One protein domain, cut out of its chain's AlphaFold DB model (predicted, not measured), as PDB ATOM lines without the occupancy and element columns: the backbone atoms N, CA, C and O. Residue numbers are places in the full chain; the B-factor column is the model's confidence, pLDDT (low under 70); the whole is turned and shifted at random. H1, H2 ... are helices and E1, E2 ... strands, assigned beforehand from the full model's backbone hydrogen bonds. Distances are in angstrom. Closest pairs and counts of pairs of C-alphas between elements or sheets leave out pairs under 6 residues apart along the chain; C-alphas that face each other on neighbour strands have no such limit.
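AT A GLANCE: This is residues 13 to 134 of the 328 residues of an uncharacterized protein of Tribonema minus (UniProt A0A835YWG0). A small head, in which H1 packs on H2 and H3 and the three helices only graze a small three-stranded sheet, opens into a ring of helices: H4 runs out from H1 and H3, H5 makes the far side, and H6 comes back to the beginning of H3, leaving an open space between H3, H4, H5 and H6. The printed part has 122 residues, with the order E1 H1 H2 E2 E3 H3 H4 H5 H6; the sheet, E1 - E3 - E2, is antiparallel and the class is mostly helix. The whole is compact, with a radius of gyration of the C-alphas of 15.8 A, and spans 42 by 33 by 25 A.

IN THESE COORDINATES: Find C-alpha 18 at (10.612, -0.336, 26.165), where E1, residues 18 to 20, begins. H1 follows at residues 21 to 29, 12.1 A long, then H2 at residues 33 to 45, 18.1 A. Next come E2, residues 56 to 58, and E3, residues 67 to 70. H3 takes residues 72 to 81, 14.4 A. Look for C-alpha 85 at (-12.530, -11.789, 19.089): from there H4 runs 25.4 A to residue 102. H5, residues 107 to 120, measures 20.0 A, and H6, residues 123 to 133, ends at C-alpha 133, (13.027, -0.573, 14.448).

HOW THE PARTS SIT: Begin at the hub, H1 and H3, which touch at Val 21 and Leu 75, their closest C-alphas 6.6 A apart. H1 touches H2 at Ile 25 and Ala 36, closest C-alphas 5.5 A, at a steep tilt of 69.7 degrees, only just short of about perpendicular. E1 and E3 are antiparallel neighbours, with N 19 and O 70 2.8 A apart, within hydrogen-bond range. E2 and E3 form a hairpin, with N 56 and O 69 at 2.9 A. E1, H1, H2 and E2 make a split strand-helix-strand unit, two strands of one sheet that follow each other among the strands with helices between them along the chain and E3 between them in the sheet; its crossover is right-handed. H4 touches H1 with residues 86 to 90 alone, closest C-alphas Gln 29 and Ala 86, 5.1 A, about perpendicular at 88 degrees. H5 and H6 touch only at the corner, closest C-alphas Leu 119 and Gly 125, 3.9 A. H6 and H3 touch only at their ends, closest C-alphas Ala 72 and Leu 132, 5.5 A. H3 and H5 are apart, as are H4 and H6. In H1 to H6 every O i to N i+4 pair is within hydrogen-bond range.

THE WHOLE: The two C-alphas farthest apart, those of Gly 64 and Gly 104, are 44.3 A apart. The printed part has no cut, and no link between named elements is long. The mean pLDDT of the printed part is 92.5; look at residues 47 and 49 for the model's values under 70.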
ATOM      1  N   ASP A  13       9.239   4.077  27.507       94.50
ATOM      2  CA  ASP A  13      10.297   4.530  28.402       94.50
ATOM      3  C   ASP A  13      11.520   4.951  27.583       94.50
ATOM      4  O   ASP A  13      12.081   4.141  26.852       94.50
ATOM      5  N   THR A  14      11.931   6.214  27.691       90.94
ATOM      6  CA  THR A  14      12.993   6.780  26.849       90.94
ATOM      7  C   THR A  14      14.378   6.248  27.195       90.94
ATOM      8  O   THR A  14      15.248   6.248  26.334       90.94
ATOM      9  N   ALA A  15      14.598   5.806  28.435       91.38
ATOM     10  CA  ALA A  15      15.896   5.302  28.876       91.38
ATOM     11  C   ALA A  15      16.151   3.869  28.395       91.38
ATOM     12  O   ALA A  15      17.262   3.537  28.001       91.38
ATOM     13  N   THR A  16      15.126   3.018  28.437       92.31
ATOM     14  CA  THR A  16      15.241   1.593  28.085       92.31
ATOM     15  C   THR A  16      14.701   1.254  26.699       92.31
ATOM     16  O   THR A  16      14.853   0.121  26.254       92.31
ATOM     17  N   ASN A  17      14.041   2.209  26.040       92.94
ATOM     18  CA  ASN A  17      13.337   2.029  24.774       92.94
ATOM     19  C   ASN A  17      12.314   0.872  24.816       92.94
ATOM     20  O   ASN A  17      12.143   0.121  23.858       92.94
ATOM     21  N   LYS A  18      11.639   0.698  25.962       95.38
ATOM     22  CA  LYS A  18      10.612  -0.336  26.165       95.38
ATOM     23  C   LYS A  18       9.214   0.268  26.202       95.38
ATOM     24  O   LYS A  18       8.979   1.297  26.835       95.38
ATOM     25  N   GLY A  19       8.269  -0.407  25.559       96.38
ATOM     26  CA  GLY A  19       6.869  -0.005  25.487       96.38
ATOM     27  C   GLY A  19       6.005  -0.707  26.532       96.38
ATOM     28  O   GLY A  19       6.258  -1.847  26.918       96.38
ATOM     29  N   SER A  20       4.958  -0.020  26.981       97.50
ATOM     30  CA  SER A  20       3.968  -0.519  27.939       97.50
ATOM     31  C   SER A  20       3.160  -1.697  27.381       97.50
ATOM     32  O   SER A  20       2.350  -1.533  26.464       97.50
ATOM     33  N   VAL A  21       3.301  -2.875  27.999       97.62
ATOM     34  CA  VAL A  21       2.537  -4.086  27.637       97.62
ATOM     35  C   VAL A  21       1.036  -3.865  27.835       97.62
ATOM     36  O   VAL A  21       0.223  -4.267  27.004       97.62
ATOM     37  N   ILE A  22       0.651  -3.171  28.911       97.06
ATOM     38  CA  ILE A  22      -0.759  -2.895  29.221       97.06
ATOM     39  C   ILE A  22      -1.401  -2.037  28.127       97.06
ATOM     40  O   ILE A  22      -2.540  -2.302  27.745       97.06
ATOM     41  N   ASP A  23      -0.696  -1.028  27.608       96.88
ATOM     42  CA  ASP A  23      -1.262  -0.158  26.572       96.88
ATOM     43  C   ASP A  23      -1.474  -0.923  25.260       96.88
ATOM     44  O   ASP A  23      -2.528  -0.777  24.643       96.88
ATOM     45  N   VAL A  24      -0.549  -1.819  24.894       96.94
ATOM     46  CA  VAL A  24      -0.709  -2.721  23.740       96.94
ATOM     47  C   VAL A  24      -1.931  -3.624  23.900       96.94
ATOM     48  O   VAL A  24      -2.757  -3.710  22.991       96.94
ATOM     49  N   ILE A  25      -2.103  -4.254  25.066       96.88
ATOM     50  CA  ILE A  25      -3.259  -5.124  25.323       96.88
ATOM     51  C   ILE A  25      -4.567  -4.331  25.233       96.88
ATOM     52  O   ILE A  25      -5.521  -4.806  24.618       96.88
ATOM     53  N   LYS A  26      -4.618  -3.116  25.793       96.56
ATOM     54  CA  LYS A  26      -5.800  -2.245  25.696       96.56
ATOM     55  C   LYS A  26      -6.163  -1.934  24.248       96.56
ATOM     56  O   LYS A  26      -7.341  -1.990  23.915       96.56
ATOM     57  N   ILE A  27      -5.169  -1.617  23.417       95.25
ATOM     58  CA  ILE A  27      -5.356  -1.302  21.996       95.25
ATOM     59  C   ILE A  27      -5.898  -2.516  21.244       95.25
ATOM     60  O   ILE A  27      -6.898  -2.413  20.544       95.25
ATOM     61  N   VAL A  28      -5.260  -3.676  21.409       95.62
ATOM     62  CA  VAL A  28      -5.596  -4.885  20.645       95.62
ATOM     63  C   VAL A  28      -6.933  -5.485  21.074       95.62
ATOM     64  O   VAL A  28      -7.685  -5.989  20.243       95.62
ATOM     65  N   GLN A  29      -7.233  -5.451  22.373       94.75
ATOM     66  CA  GLN A  29      -8.458  -6.027  22.929       94.75
ATOM     67  C   GLN A  29      -9.613  -5.030  23.029       94.75
ATOM     68  O   GLN A  29     -10.715  -5.429  23.402       94.75
ATOM     69  N   SER A  30      -9.368  -3.747  22.749       93.88
ATOM     70  CA  SER A  30     -10.324  -2.653  22.956       93.88
ATOM     71  C   SER A  30     -10.942  -2.664  24.362       93.88
ATOM     72  O   SER A  30     -12.154  -2.527  24.522       93.88
ATOM     73  N   CYS A  31     -10.116  -2.868  25.393       94.62
ATOM     74  CA  CYS A  31     -10.565  -3.014  26.783       94.62
ATOM     75  C   CYS A  31     -10.009  -1.925  27.715       94.62
ATOM     76  O   CYS A  31      -9.122  -1.141  27.356       94.62
ATOM     77  N   ASN A  32     -10.549  -1.855  28.935       95.81
ATOM     78  CA  ASN A  32     -10.073  -0.925  29.957       95.81
ATOM     79  C   ASN A  32      -8.756  -1.418  30.606       95.81
ATOM     80  O   ASN A  32      -8.292  -2.535  30.386       95.81
ATOM     81  N   ALA A  33      -8.133  -0.569  31.428       93.94
ATOM     82  CA  ALA A  33      -6.844  -0.883  32.051       93.94
ATOM     83  C   ALA A  33      -6.899  -2.040  33.068       93.94
ATOM     84  O   ALA A  33      -5.895  -2.727  33.254       93.94
ATOM     85  N   SER A  34      -8.043  -2.257  33.724       96.00
ATOM     86  CA  SER A  34      -8.221  -3.346  34.691       96.00
ATOM     87  C   SER A  34      -8.238  -4.702  33.985       96.00
ATOM     88  O   SER A  34      -7.505  -5.621  34.362       96.00
ATOM     89  N   ASP A  35      -9.000  -4.798  32.897       96.19
ATOM     90  CA  ASP A  35      -9.070  -6.006  32.077       96.19
ATOM     91  C   ASP A  35      -7.718  -6.291  31.423       96.19
ATOM     92  O   ASP A  35      -7.210  -7.409  31.503       96.19
ATOM     93  N   ALA A  36      -7.073  -5.263  30.864       96.56
ATOM     94  CA  ALA A  36      -5.743  -5.392  30.277       96.56
ATOM     95  C   ALA A  36      -4.688  -5.865  31.291       96.56
ATOM     96  O   ALA A  36      -3.840  -6.687  30.952       96.56
ATOM     97  N   SER A  37      -4.759  -5.404  32.543       96.00
ATOM     98  CA  SER A  37      -3.901  -5.887  33.633       96.00
ATOM     99  C   SER A  37      -4.150  -7.368  33.940       96.00
ATOM    100  O   SER A  37      -3.204  -8.131  34.128       96.00
ATOM    101  N   THR A  38      -5.412  -7.801  33.920       96.44
ATOM    102  CA  THR A  38      -5.781  -9.212  34.117       96.44
ATOM    103  C   THR A  38      -5.248 -10.095  32.988       96.44
ATOM    104  O   THR A  38      -4.673 -11.149  33.257       96.44
ATOM    105  N   TYR A  39      -5.375  -9.658  31.731       95.88
ATOM    106  CA  TYR A  39      -4.778 -10.349  30.582       95.88
ATOM    107  C   TYR A  39      -3.253 -10.387  30.662       95.88
ATOM    108  O   TYR A  39      -2.668 -11.433  30.408       95.88
ATOM    109  N   CYS A  40      -2.623  -9.274  31.044       96.31
ATOM    110  CA  CYS A  40      -1.176  -9.189  31.207       96.31
ATOM    111  C   CYS A  40      -0.681 -10.218  32.228       96.31
ATOM    112  O   CYS A  40       0.195 -11.002  31.895       96.31
ATOM    113  N   LYS A  41      -1.289 -10.289  33.420       95.44
ATOM    114  CA  LYS A  41      -0.915 -11.282  34.440       95.44
ATOM    115  C   LYS A  41      -1.016 -12.712  33.914       95.44
ATOM    116  O   LYS A  41      -0.034 -13.433  33.950       95.44
ATOM    117  N   ARG A  42      -2.159 -13.076  33.322       94.75
ATOM    118  CA  ARG A  42      -2.363 -14.419  32.749       94.75
ATOM    119  C   ARG A  42      -1.329 -14.768  31.683       94.75
ATOM    120  O   ARG A  42      -0.900 -15.908  31.628       94.75
ATOM    121  N   LEU A  43      -0.953 -13.800  30.849       93.94
ATOM    122  CA  LEU A  43       0.043 -14.002  29.801       93.94
ATOM    123  C   LEU A  43       1.453 -14.191  30.374       93.94
ATOM    124  O   LEU A  43       2.212 -14.991  29.850       93.94
ATOM    125  N   LEU A  44       1.812 -13.458  31.431       91.81
ATOM    126  CA  LEU A  44       3.133 -13.578  32.058       91.81
ATOM    127  C   LEU A  44       3.252 -14.820  32.952       91.81
ATOM    128  O   LEU A  44       4.354 -15.338  33.102       91.81
ATOM    129  N   ASP A  45       2.133 -15.282  33.515       90.62
ATOM    130  CA  ASP A  45       2.050 -16.493  34.340       90.62
ATOM    131  C   ASP A  45       1.947 -17.779  33.495       90.62
ATOM    132  O   ASP A  45       2.111 -18.881  34.023       90.62
ATOM    133  N   ASP A  46       1.666 -17.667  32.192       87.75
ATOM    134  CA  ASP A  46       1.585 -18.817  31.293       87.75
ATOM    135  C   ASP A  46       2.980 -19.408  31.047       87.75
ATOM    136  O   ASP A  46       3.774 -18.889  30.258       87.75
ATOM    137  N   VAL A  47       3.246 -20.533  31.718       65.12
ATOM    138  CA  VAL A  47       4.501 -21.301  31.673       65.12
ATOM    139  C   VAL A  47       4.894 -21.684  30.240       65.12
ATOM    140  O   VAL A  47       6.081 -21.847  29.955       65.12
ATOM    141  N   GLY A  48       3.926 -21.796  29.325       70.81
ATOM    142  CA  GLY A  48       4.188 -22.105  27.920       70.81
ATOM    143  C   GLY A  48       4.797 -20.948  27.125       70.81
ATOM    144  O   GLY A  48       5.367 -21.176  26.059       70.81
ATOM    145  N   THR A  49       4.705 -19.709  27.619       68.94
ATOM    146  CA  THR A  49       5.180 -18.525  26.899       68.94
ATOM    147  C   THR A  49       6.387 -17.917  27.614       68.94
ATOM    148  O   THR A  49       6.289 -17.331  28.688       68.94
ATOM    149  N   HIS A  50       7.571 -17.974  26.997       87.19
ATOM    150  CA  HIS A  50       8.785 -17.287  27.484       87.19
ATOM    151  C   HIS A  50       8.691 -15.742  27.378       87.19
ATOM    152  O   HIS A  50       9.682 -15.039  27.174       87.19
ATOM    153  N   ILE A  51       7.481 -15.183  27.432       92.25
ATOM    154  CA  ILE A  51       7.195 -13.748  27.372       92.25
ATOM    155  C   ILE A  51       7.477 -13.105  28.734       92.25
ATOM    156  O   ILE A  51       8.031 -12.006  28.786       92.25
ATOM    157  N   GLY A  52       7.167 -13.808  29.832       91.38
ATOM    158  CA  GLY A  52       7.377 -13.330  31.202       91.38
ATOM    159  C   GLY A  52       8.811 -12.879  31.480       91.38
ATOM    160  O   GLY A  52       9.028 -11.803  32.029       91.38
ATOM    161  N   THR A  53       9.794 -13.655  31.019       92.94
ATOM    162  CA  THR A  53      11.228 -13.410  31.251       92.94
ATOM    163  C   THR A  53      11.794 -12.231  30.457       92.94
ATOM    164  O   THR A  53      12.812 -11.667  30.848       92.94
ATOM    165  N   ARG A  54      11.141 -11.835  29.356       93.62
ATOM    166  CA  ARG A  54      11.549 -10.693  28.515       93.62
ATOM    167  C   ARG A  54      10.868  -9.383  28.904       93.62
ATOM    168  O   ARG A  54      11.306  -8.304  28.500       93.62
ATOM    169  N   CYS A  55       9.817  -9.460  29.716       95.56
ATOM    170  CA  CYS A  55       9.147  -8.293  30.272       95.56
ATOM    171  C   CYS A  55       9.867  -7.804  31.533       95.56
ATOM    172  O   CYS A  55      10.160  -8.572  32.443       95.56
ATOM    173  N   THR A  56      10.090  -6.496  31.638       96.38
ATOM    174  CA  THR A  56      10.651  -5.869  32.845       96.38
ATOM    175  C   THR A  56       9.653  -4.886  33.435       96.38
ATOM    176  O   THR A  56       9.048  -4.103  32.702       96.38
ATOM    177  N   GLN A  57       9.478  -4.895  34.757       97.12
ATOM    178  CA  GLN A  57       8.663  -3.883  35.429       97.12
ATOM    179  C   GLN A  57       9.452  -2.584  35.574       97.12
ATOM    180  O   GLN A  57      10.491  -2.557  36.224       97.12
ATOM    181  N   LEU A  58       8.938  -1.505  34.991       96.56
ATOM    182  CA  LEU A  58       9.574  -0.192  35.005       96.56
ATOM    183  C   LEU A  58       8.552   0.888  35.368       96.56
ATOM    184  O   LEU A  58       7.349   0.744  35.133       96.56
ATOM    185  N   ARG A  59       9.028   1.994  35.947       97.44
ATOM    186  CA  ARG A  59       8.262   3.245  35.998       97.44
ATOM    187  C   ARG A  59       8.600   4.029  34.740       97.44
ATOM    188  O   ARG A  59       9.690   4.584  34.662       97.44
ATOM    189  N   ILE A  60       7.683   4.049  33.778       95.31
ATOM    190  CA  ILE A  60       7.904   4.673  32.469       95.31
ATOM    191  C   ILE A  60       8.282   6.146  32.663       95.31
ATOM    192  O   ILE A  60       7.503   6.927  33.220       95.31
ATOM    193  N   ASN A  61       9.482   6.516  32.220       94.62
ATOM    194  CA  ASN A  61      10.063   7.851  32.365       94.62
ATOM    195  C   ASN A  61      10.103   8.333  33.828       94.62
ATOM    196  O   ASN A  61       9.844   9.502  34.119       94.62
ATOM    197  N   GLY A  62      10.340   7.411  34.769       94.19
ATOM    198  CA  GLY A  62      10.402   7.676  36.210       94.19
ATOM    199  C   GLY A  62       9.056   8.009  36.867       94.19
ATOM    200  O   GLY A  62       9.019   8.337  38.054       94.19
ATOM    201  N   LYS A  63       7.940   7.927  36.131       92.69
ATOM    202  CA  LYS A  63       6.615   8.371  36.587       92.69
ATOM    203  C   LYS A  63       5.636   7.204  36.740       92.69
ATOM    204  O   LYS A  63       5.707   6.194  36.045       92.69
ATOM    205  N   GLY A  64       4.661   7.381  37.634       93.50
ATOM    206  CA  GLY A  64       3.519   6.475  37.783       93.50
ATOM    207  C   GLY A  64       3.824   5.147  38.489       93.50
ATOM    208  O   GLY A  64       4.751   5.033  39.290       93.50
ATOM    209  N   LYS A  65       2.971   4.147  38.228       95.38
ATOM    210  CA  LYS A  65       3.070   2.796  38.802       95.38
ATOM    211  C   LYS A  65       4.054   1.935  38.006       95.38
ATOM    212  O   LYS A  65       4.190   2.111  36.795       95.38
ATOM    213  N   LEU A  66       4.674   0.968  38.685       96.81
ATOM    214  CA  LEU A  66       5.442  -0.097  38.035       96.81
ATOM    215  C   LEU A  66       4.550  -0.804  37.009       96.81
ATOM    216  O   LEU A  66       3.475  -1.301  37.348       96.81
ATOM    217  N   THR A  67       4.985  -0.783  35.755       96.44
ATOM    218  CA  THR A  67       4.256  -1.307  34.601       96.44
ATOM    219  C   THR A  67       5.164  -2.280  33.864       96.44
ATOM    220  O   THR A  67       6.350  -1.999  33.682       96.44
ATOM    221  N   PHE A  68       4.628  -3.424  33.442       97.56
ATOM    222  CA  PHE A  68       5.371  -4.340  32.581       97.56
ATOM    223  C   PHE A  68       5.636  -3.678  31.231       97.56
ATOM    224  O   PHE A  68       4.706  -3.234  30.551       97.56
ATOM    225  N   CYS A  69       6.913  -3.604  30.876       97.19
ATOM    226  CA  CYS A  69       7.394  -3.027  29.634       97.19
ATOM    227  C   CYS A  69       8.249  -4.054  28.889       97.19
ATOM    228  O   CYS A  69       8.965  -4.842  29.517       97.19
ATOM    229  N   ALA A  70       8.185  -4.034  27.562       96.88
ATOM    230  CA  ALA A  70       8.933  -4.938  26.696       96.88
ATOM    231  C   ALA A  70       9.427  -4.212  25.434       96.88
ATOM    232  O   ALA A  70       8.937  -3.127  25.109       96.88
ATOM    233  N   ASP A  71      10.409  -4.794  24.747       95.81
ATOM    234  CA  ASP A  71      10.851  -4.310  23.434       95.81
ATOM    235  C   ASP A  71       9.762  -4.507  22.361       95.81
ATOM    236  O   ASP A  71       8.802  -5.263  22.546       95.81
ATOM    237  N   ALA A  72       9.891  -3.811  21.227       94.12
ATOM    238  CA  ALA A  72       8.896  -3.852  20.158       94.12
ATOM    239  C   ALA A  72       8.634  -5.280  19.642       94.12
ATOM    240  O   ALA A  72       7.479  -5.653  19.427       94.12
ATOM    241  N   LYS A  73       9.680  -6.105  19.518       94.19
ATOM    242  CA  LYS A  73       9.578  -7.504  19.073       94.19
ATOM    243  C   LYS A  73       8.707  -8.334  20.017       94.19
ATOM    244  O   LYS A  73       7.759  -8.987  19.584       94.19
ATOM    245  N   THR A  74       8.975  -8.252  21.314       95.44
ATOM    246  CA  THR A  74       8.225  -8.952  22.359       95.44
ATOM    247  C   THR A  74       6.784  -8.446  22.427       95.44
ATOM    248  O   THR A  74       5.866  -9.243  22.615       95.44
ATOM    249  N   LEU A  75       6.537  -7.149  22.210       96.50
ATOM    250  CA  LEU A  75       5.171  -6.620  22.119       96.50
ATOM    251  C   LEU A  75       4.395  -7.207  20.932       96.50
ATOM    252  O   LEU A  75       3.223  -7.539  21.098       96.50
ATOM    253  N   VAL A  76       5.020  -7.385  19.763       94.81
ATOM    254  CA  VAL A  76       4.377  -8.054  18.614       94.81
ATOM    255  C   VAL A  76       4.024  -9.504  18.957       94.81
ATOM    256  O   VAL A  76       2.900  -9.938  18.704       94.81
ATOM    257  N   GLU A  77       4.926 -10.239  19.606       94.81
ATOM    258  CA  GLU A  77       4.647 -11.609  20.062       94.81
ATOM    259  C   GLU A  77       3.486 -11.670  21.069       94.81
ATOM    260  O   GLU A  77       2.624 -12.554  20.987       94.81
ATOM    261  N   ILE A  78       3.400 -10.690  21.973       95.50
ATOM    262  CA  ILE A  78       2.269 -10.534  22.896       95.50
ATOM    263  C   ILE A  78       0.962 -10.381  22.116       95.50
ATOM    264  O   ILE A  78       0.003 -11.097  22.401       95.50
ATOM    265  N   VAL A  79       0.912  -9.522  21.093       95.75
ATOM    266  CA  VAL A  79      -0.294  -9.349  20.261       95.75
ATOM    267  C   VAL A  79      -0.736 -10.672  19.615       95.75
ATOM    268  O   VAL A  79      -1.938 -10.943  19.491       95.75
ATOM    269  N   TRP A  80       0.217 -11.530  19.245       95.12
ATOM    270  CA  TRP A  80      -0.070 -12.816  18.610       95.12
ATOM    271  C   TRP A  80      -0.575 -13.858  19.610       95.12
ATOM    272  O   TRP A  80      -1.370 -14.721  19.239       95.12
ATOM    273  N   SER A  81      -0.204 -13.703  20.878       95.12
ATOM    274  CA  SER A  81      -0.589 -14.584  21.982       95.12
ATOM    275  C   SER A  81      -1.934 -14.210  22.623       95.12
ATOM    276  O   SER A  81      -2.534 -15.011  23.336       95.12
ATOM    277  N   LEU A  82      -2.455 -13.002  22.371       95.06
ATOM    278  CA  LEU A  82      -3.699 -12.542  22.996       95.06
ATOM    279  C   LEU A  82      -4.943 -13.323  22.507       95.06
ATOM    280  O   LEU A  82      -5.188 -13.416  21.295       95.06
ATOM    281  N   PRO A  83      -5.794 -13.837  23.417       94.62
ATOM    282  CA  PRO A  83      -7.028 -14.535  23.050       94.62
ATOM    283  C   PRO A  83      -8.159 -13.557  22.690       94.62
ATOM    284  O   PRO A  83      -8.054 -12.363  22.920       94.62
ATOM    285  N   GLY A  84      -9.289 -14.050  22.178       94.88
ATOM    286  CA  GLY A  84     -10.511 -13.245  22.020       94.88
ATOM    287  C   GLY A  84     -10.784 -12.706  20.610       94.88
ATOM    288  O   GLY A  84      -9.949 -12.766  19.707       94.88
ATOM    289  N   LYS A  85     -12.020 -12.218  20.406       95.62
ATOM    290  CA  LYS A  85     -12.530 -11.789  19.089       95.62
ATOM    291  C   LYS A  85     -11.828 -10.532  18.567       95.62
ATOM    292  O   LYS A  85     -11.502 -10.487  17.385       95.62
ATOM    293  N   ALA A  86     -11.568  -9.555  19.439       93.00
ATOM    294  CA  ALA A  86     -10.889  -8.311  19.076       93.00
ATOM    295  C   ALA A  86      -9.451  -8.578  18.603       93.00
ATOM    296  O   ALA A  86      -9.106  -8.244  17.470       93.00
ATOM    297  N   ALA A  87      -8.666  -9.318  19.394       93.69
ATOM    298  CA  ALA A  87      -7.324  -9.737  18.996       93.69
ATOM    299  C   ALA A  87      -7.315 -10.576  17.701       93.69
ATOM    300  O   ALA A  87      -6.435 -10.405  16.857       93.69
ATOM    301  N   ARG A  88      -8.314 -11.449  17.493       95.69
ATOM    302  CA  ARG A  88      -8.464 -12.211  16.240       95.69
ATOM    303  C   ARG A  88      -8.673 -11.299  15.030       95.69
ATOM    304  O   ARG A  88      -8.056 -11.542  13.995       95.69
ATOM    305  N   GLU A  89      -9.522 -10.280  15.139       95.00
ATOM    306  CA  GLU A  89      -9.769  -9.344  14.035       95.00
ATOM    307  C   GLU A  89      -8.557  -8.439  13.774       95.00
ATOM    308  O   GLU A  89      -8.204  -8.200  12.615       95.00
ATOM    309  N   PHE A  90      -7.850  -8.025  14.832       93.50
ATOM    310  CA  PHE A  90      -6.573  -7.324  14.707       93.50
ATOM    311  C   PHE A  90      -5.571  -8.163  13.902       93.50
ATOM    312  O   PHE A  90      -5.095  -7.722  12.857       93.50
ATOM    313  N   ARG A  91      -5.339  -9.421  14.307       95.38
ATOM    314  CA  ARG A  91      -4.448 -10.351  13.590       95.38
ATOM    315  C   ARG A  91      -4.886 -10.596  12.151       95.38
ATOM    316  O   ARG A  91      -4.042 -10.652  11.261       95.38
ATOM    317  N   ARG A  92      -6.192 -10.724  11.896       94.75
ATOM    318  CA  ARG A  92      -6.734 -10.877  10.536       94.75
ATOM    319  C   ARG A  92      -6.386  -9.675   9.661       94.75
ATOM    320  O   ARG A  92      -6.034  -9.849   8.497       94.75
ATOM    321  N   THR A  93      -6.477  -8.471  10.216       91.75
ATOM    322  CA  THR A  93      -6.116  -7.237   9.513       91.75
ATOM    323  C   THR A  93      -4.612  -7.178   9.258       91.75
ATOM    324  O   THR A  93      -4.206  -6.932   8.125       91.75
ATOM    325  N   SER A  94      -3.784  -7.513  10.252       91.62
ATOM    326  CA  SER A  94      -2.327  -7.593  10.089       91.62
ATOM    327  C   SER A  94      -1.906  -8.621   9.036       91.62
ATOM    328  O   SER A  94      -1.030  -8.339   8.222       91.62
ATOM    329  N   ALA A  95      -2.559  -9.787   8.992       92.38
ATOM    330  CA  ALA A  95      -2.273 -10.829   8.009       92.38
ATOM    331  C   ALA A  95      -2.493 -10.345   6.569       92.38
ATOM    332  O   ALA A  95      -1.705 -10.683   5.694       92.38
ATOM    333  N   LYS A  96      -3.500  -9.495   6.315       92.56
ATOM    334  CA  LYS A  96      -3.692  -8.884   4.987       92.56
ATOM    335  C   LYS A  96      -2.485  -8.040   4.581       92.56
ATOM    336  O   LYS A  96      -2.035  -8.146   3.446       92.56
ATOM    337  N   THR A  97      -1.948  -7.234   5.496       90.88
ATOM    338  CA  THR A  97      -0.739  -6.438   5.239       90.88
ATOM    339  C   THR A  97       0.464  -7.337   4.974       90.88
ATOM    340  O   THR A  97       1.171  -7.113   4.000       90.88
ATOM    341  N   VAL A  98       0.660  -8.393   5.771       90.12
ATOM    342  CA  VAL A  98       1.747  -9.364   5.552       90.12
ATOM    343  C   VAL A  98       1.616 -10.044   4.187       90.12
ATOM    344  O   VAL A  98       2.596 -10.116   3.453       90.12
ATOM    345  N   CYS A  99       0.415 -10.474   3.792       94.75
ATOM    346  CA  CYS A  99       0.190 -11.061   2.471       94.75
ATOM    347  C   CYS A  99       0.465 -10.072   1.331       94.75
ATOM    348  O   CYS A  99       0.997 -10.487   0.310       94.75
ATOM    349  N   ARG A 100       0.148  -8.779   1.494       95.06
ATOM    350  CA  ARG A 100       0.512  -7.743   0.509       95.06
ATOM    351  C   ARG A 100       2.028  -7.626   0.357       95.06
ATOM    352  O   ARG A 100       2.515  -7.634  -0.767       95.06
ATOM    353  N   VAL A 101       2.765  -7.590   1.474       91.19
ATOM    354  CA  VAL A 101       4.240  -7.578   1.461       91.19
ATOM    355  C   VAL A 101       4.778  -8.809   0.730       91.19
ATOM    356  O   VAL A 101       5.561  -8.677  -0.205       91.19
ATOM    357  N   LEU A 102       4.337 -10.007   1.126       89.25
ATOM    358  CA  LEU A 102       4.818 -11.267   0.549       89.25
ATOM    359  C   LEU A 102       4.400 -11.456  -0.916       89.25
ATOM    360  O   LEU A 102       5.104 -12.118  -1.669       89.25
ATOM    361  N   GLY A 103       3.272 -10.873  -1.322       93.88
ATOM    362  CA  GLY A 103       2.776 -10.894  -2.696       93.88
ATOM    363  C   GLY A 103       3.452  -9.889  -3.633       93.88
ATOM    364  O   GLY A 103       3.079  -9.835  -4.801       93.88
ATOM    365  N   GLY A 104       4.411  -9.090  -3.149       91.38
ATOM    366  CA  GLY A 104       5.119  -8.104  -3.969       91.38
ATOM    367  C   GLY A 104       4.270  -6.893  -4.369       91.38
ATOM    368  O   GLY A 104       4.531  -6.274  -5.398       91.38
ATOM    369  N   ASP A 105       3.249  -6.546  -3.582       94.69
ATOM    370  CA  ASP A 105       2.408  -5.376  -3.843       94.69
ATOM    371  C   ASP A 105       3.208  -4.074  -3.662       94.69
ATOM    372  O   ASP A 105       3.371  -3.580  -2.546       94.69
ATOM    373  N   LEU A 106       3.674  -3.482  -4.767       92.44
ATOM    374  CA  LEU A 106       4.484  -2.257  -4.764       92.44
ATOM    375  C   LEU A 106       3.769  -1.039  -4.159       92.44
ATOM    376  O   LEU A 106       4.432  -0.085  -3.752       92.44
ATOM    377  N   SER A 107       2.436  -1.049  -4.043       93.12
ATOM    378  CA  SER A 107       1.726   0.041  -3.364       93.12
ATOM    379  C   SER A 107       2.103   0.144  -1.881       93.12
ATOM    380  O   SER A 107       2.078   1.241  -1.322       93.12
ATOM    381  N   ILE A 108       2.553  -0.955  -1.258       92.38
ATOM    382  CA  ILE A 108       3.022  -0.943   0.130       92.38
ATOM    383  C   ILE A 108       4.309  -0.140   0.302       92.38
ATOM    384  O   ILE A 108       4.495   0.478   1.343       92.38
ATOM    385  N   VAL A 109       5.171  -0.104  -0.721       90.06
ATOM    386  CA  VAL A 109       6.410   0.685  -0.698       90.06
ATOM    387  C   VAL A 109       6.056   2.162  -0.594       90.06
ATOM    388  O   VAL A 109       6.517   2.836   0.320       90.06
ATOM    389  N   ARG A 110       5.126   2.628  -1.435       91.69
ATOM    390  CA  ARG A 110       4.637   4.014  -1.404       91.69
ATOM    391  C   ARG A 110       3.964   4.360  -0.073       91.69
ATOM    392  O   ARG A 110       4.180   5.442   0.465       91.69
ATOM    393  N   GLU A 111       3.162   3.448   0.485       92.56
ATOM    394  CA  GLU A 111       2.563   3.634   1.817       92.56
ATOM    395  C   GLU A 111       3.632   3.746   2.918       92.56
ATOM    396  O   GLU A 111       3.509   4.581   3.818       92.56
ATOM    397  N   VAL A 112       4.675   2.911   2.859       91.56
ATOM    398  CA  VAL A 112       5.794   2.921   3.810       91.56
ATOM    399  C   VAL A 112       6.613   4.204   3.675       91.56
ATOM    400  O   VAL A 112       6.898   4.823   4.695       91.56
ATOM    401  N   GLU A 113       6.927   4.649   2.459       92.00
ATOM    402  CA  GLU A 113       7.616   5.919   2.192       92.00
ATOM    403  C   GLU A 113       6.818   7.111   2.727       92.00
ATOM    404  O   GLU A 113       7.346   7.939   3.473       92.00
ATOM    405  N   ALA A 114       5.515   7.170   2.432       90.69
ATOM    406  CA  ALA A 114       4.639   8.225   2.932       90.69
ATOM    407  C   ALA A 114       4.582   8.240   4.470       90.69
ATOM    408  O   ALA A 114       4.686   9.302   5.090       90.69
ATOM    409  N   ARG A 115       4.471   7.065   5.109       89.94
ATOM    410  CA  ARG A 115       4.522   6.946   6.577       89.94
ATOM    411  C   ARG A 115       5.881   7.334   7.139       89.94
ATOM    412  O   ARG A 115       5.925   7.992   8.173       89.94
ATOM    413  N   HIS A 116       6.968   6.956   6.478       90.50
ATOM    414  CA  HIS A 116       8.316   7.321   6.886       90.50
ATOM    415  C   HIS A 116       8.488   8.842   6.882       90.50
ATOM    416  O   HIS A 116       8.874   9.408   7.903       90.50
ATOM    417  N   HIS A 117       8.100   9.519   5.799       89.25
ATOM    418  CA  HIS A 117       8.121  10.980   5.730       89.25
ATOM    419  C   HIS A 117       7.259  11.625   6.824       89.25
ATOM    420  O   HIS A 117       7.710  12.552   7.501       89.25
ATOM    421  N   ALA A 118       6.047  11.109   7.053       89.69
ATOM    422  CA  ALA A 118       5.163  11.601   8.107       89.69
ATOM    423  C   ALA A 118       5.782  11.453   9.508       89.69
ATOM    424  O   ALA A 118       5.768  12.405  10.291       89.69
ATOM    425  N   LEU A 119       6.374  10.296   9.819       88.75
ATOM    426  CA  LEU A 119       7.040  10.046  11.099       88.75
ATOM    427  C   LEU A 119       8.283  10.927  11.270       88.75
ATOM    428  O   LEU A 119       8.452  11.541  12.322       88.75
ATOM    429  N   GLN A 120       9.102  11.066  10.227       91.69
ATOM    430  CA  GLN A 120      10.313  11.889  10.255       91.69
ATOM    431  C   GLN A 120      10.025  13.384  10.422       91.69
ATOM    432  O   GLN A 120      10.833  14.098  11.018       91.69
ATOM    433  N   SER A 121       8.863  13.860   9.968       88.94
ATOM    434  CA  SER A 121       8.472  15.269  10.095       88.94
ATOM    435  C   SER A 121       8.257  15.732  11.545       88.94
ATOM    436  O   SER A 121       8.357  16.926  11.828       88.94
ATOM    437  N   THR A 122       8.018  14.815  12.492       91.81
ATOM    438  CA  THR A 122       7.702  15.153  13.891       91.81
ATOM    439  C   THR A 122       8.682  14.511  14.871       91.81
ATOM    440  O   THR A 122       9.190  13.416  14.646       91.81
ATOM    441  N   GLY A 123       8.938  15.170  16.007       86.38
ATOM    442  CA  GLY A 123       9.803  14.602  17.051       86.38
ATOM    443  C   GLY A 123       9.254  13.299  17.644       86.38
ATOM    444  O   GLY A 123      10.004  12.347  17.836       86.38
ATOM    445  N   GLY A 124       7.937  13.229  17.871       85.56
ATOM    446  CA  GLY A 124       7.280  12.018  18.370       85.56
ATOM    447  C   GLY A 124       7.282  10.868  17.360       85.56
ATOM    448  O   GLY A 124       7.436   9.716  17.755       85.56
ATOM    449  N   GLY A 125       7.162  11.170  16.063       87.38
ATOM    450  CA  GLY A 125       7.228  10.161  15.008       87.38
ATOM    451  C   GLY A 125       8.614   9.525  14.885       87.38
ATOM    452  O   GLY A 125       8.698   8.303  14.785       87.38
ATOM    453  N   ARG A 126       9.688  10.318  14.993       88.00
ATOM    454  CA  ARG A 126      11.067   9.795  15.046       88.00
ATOM    455  C   ARG A 126      11.274   8.859  16.236       88.00
ATOM    456  O   ARG A 126      11.683   7.725  16.038       88.00
ATOM    457  N   ALA A 127      10.857   9.273  17.434       84.88
ATOM    458  CA  ALA A 127      10.950   8.424  18.624       84.88
ATOM    459  C   ALA A 127      10.159   7.106  18.487       84.88
ATOM    460  O   ALA A 127      10.619   6.054  18.921       84.88
ATOM    461  N   ALA A 128       8.975   7.138  17.862       86.88
ATOM    462  CA  ALA A 128       8.202   5.927  17.587       86.88
ATOM    463  C   ALA A 128       8.899   5.010  16.569       86.88
ATOM    464  O   ALA A 128       8.839   3.789  16.701       86.88
ATOM    465  N   GLN A 129       9.559   5.586  15.562       88.88
ATOM    466  CA  GLN A 129      10.331   4.828  14.584       88.88
ATOM    467  C   GLN A 129      11.555   4.162  15.233       88.88
ATOM    468  O   GLN A 129      11.751   2.966  15.029       88.88
ATOM    469  N   ASP A 130      12.306   4.893  16.059       87.44
ATOM    470  CA  ASP A 130      13.466   4.375  16.799       87.44
ATOM    471  C   ASP A 130      13.064   3.238  17.753       87.44
ATOM    472  O   ASP A 130      13.761   2.233  17.886       87.44
ATOM    473  N   PHE A 131      11.896   3.362  18.388       88.50
ATOM    474  CA  PHE A 131      11.318   2.310  19.221       88.50
ATOM    475  C   PHE A 131      10.976   1.040  18.427       88.50
ATOM    476  O   PHE A 131      11.271  -0.068  18.872       88.50
ATOM    477  N   LEU A 132      10.331   1.185  17.263       87.81
ATOM    478  CA  LEU A 132       9.839   0.054  16.471       87.81
ATOM    479  C   LEU A 132      10.938  -0.686  15.714       87.81
ATOM    480  O   LEU A 132      10.853  -1.906  15.579       87.81
ATOM    481  N   LEU A 133      11.925   0.039  15.187       86.38
ATOM    482  CA  LEU A 133      13.027  -0.573  14.448       86.38
ATOM    483  C   LEU A 133      14.037  -1.230  15.384       86.38
ATOM    484  O   LEU A 133      14.703  -2.173  14.967       86.38
ATOM    485  N   GLY A 134      14.090  -0.782  16.642       75.31
ATOM    486  CA  GLY A 134      15.129  -1.186  17.567       75.31
ATOM    487  C   GLY A 134      16.477  -0.648  17.099       75.31
ATOM    488  O   GLY A 134      16.808  -0.609  15.915       75.31
TER     489      GLY A 134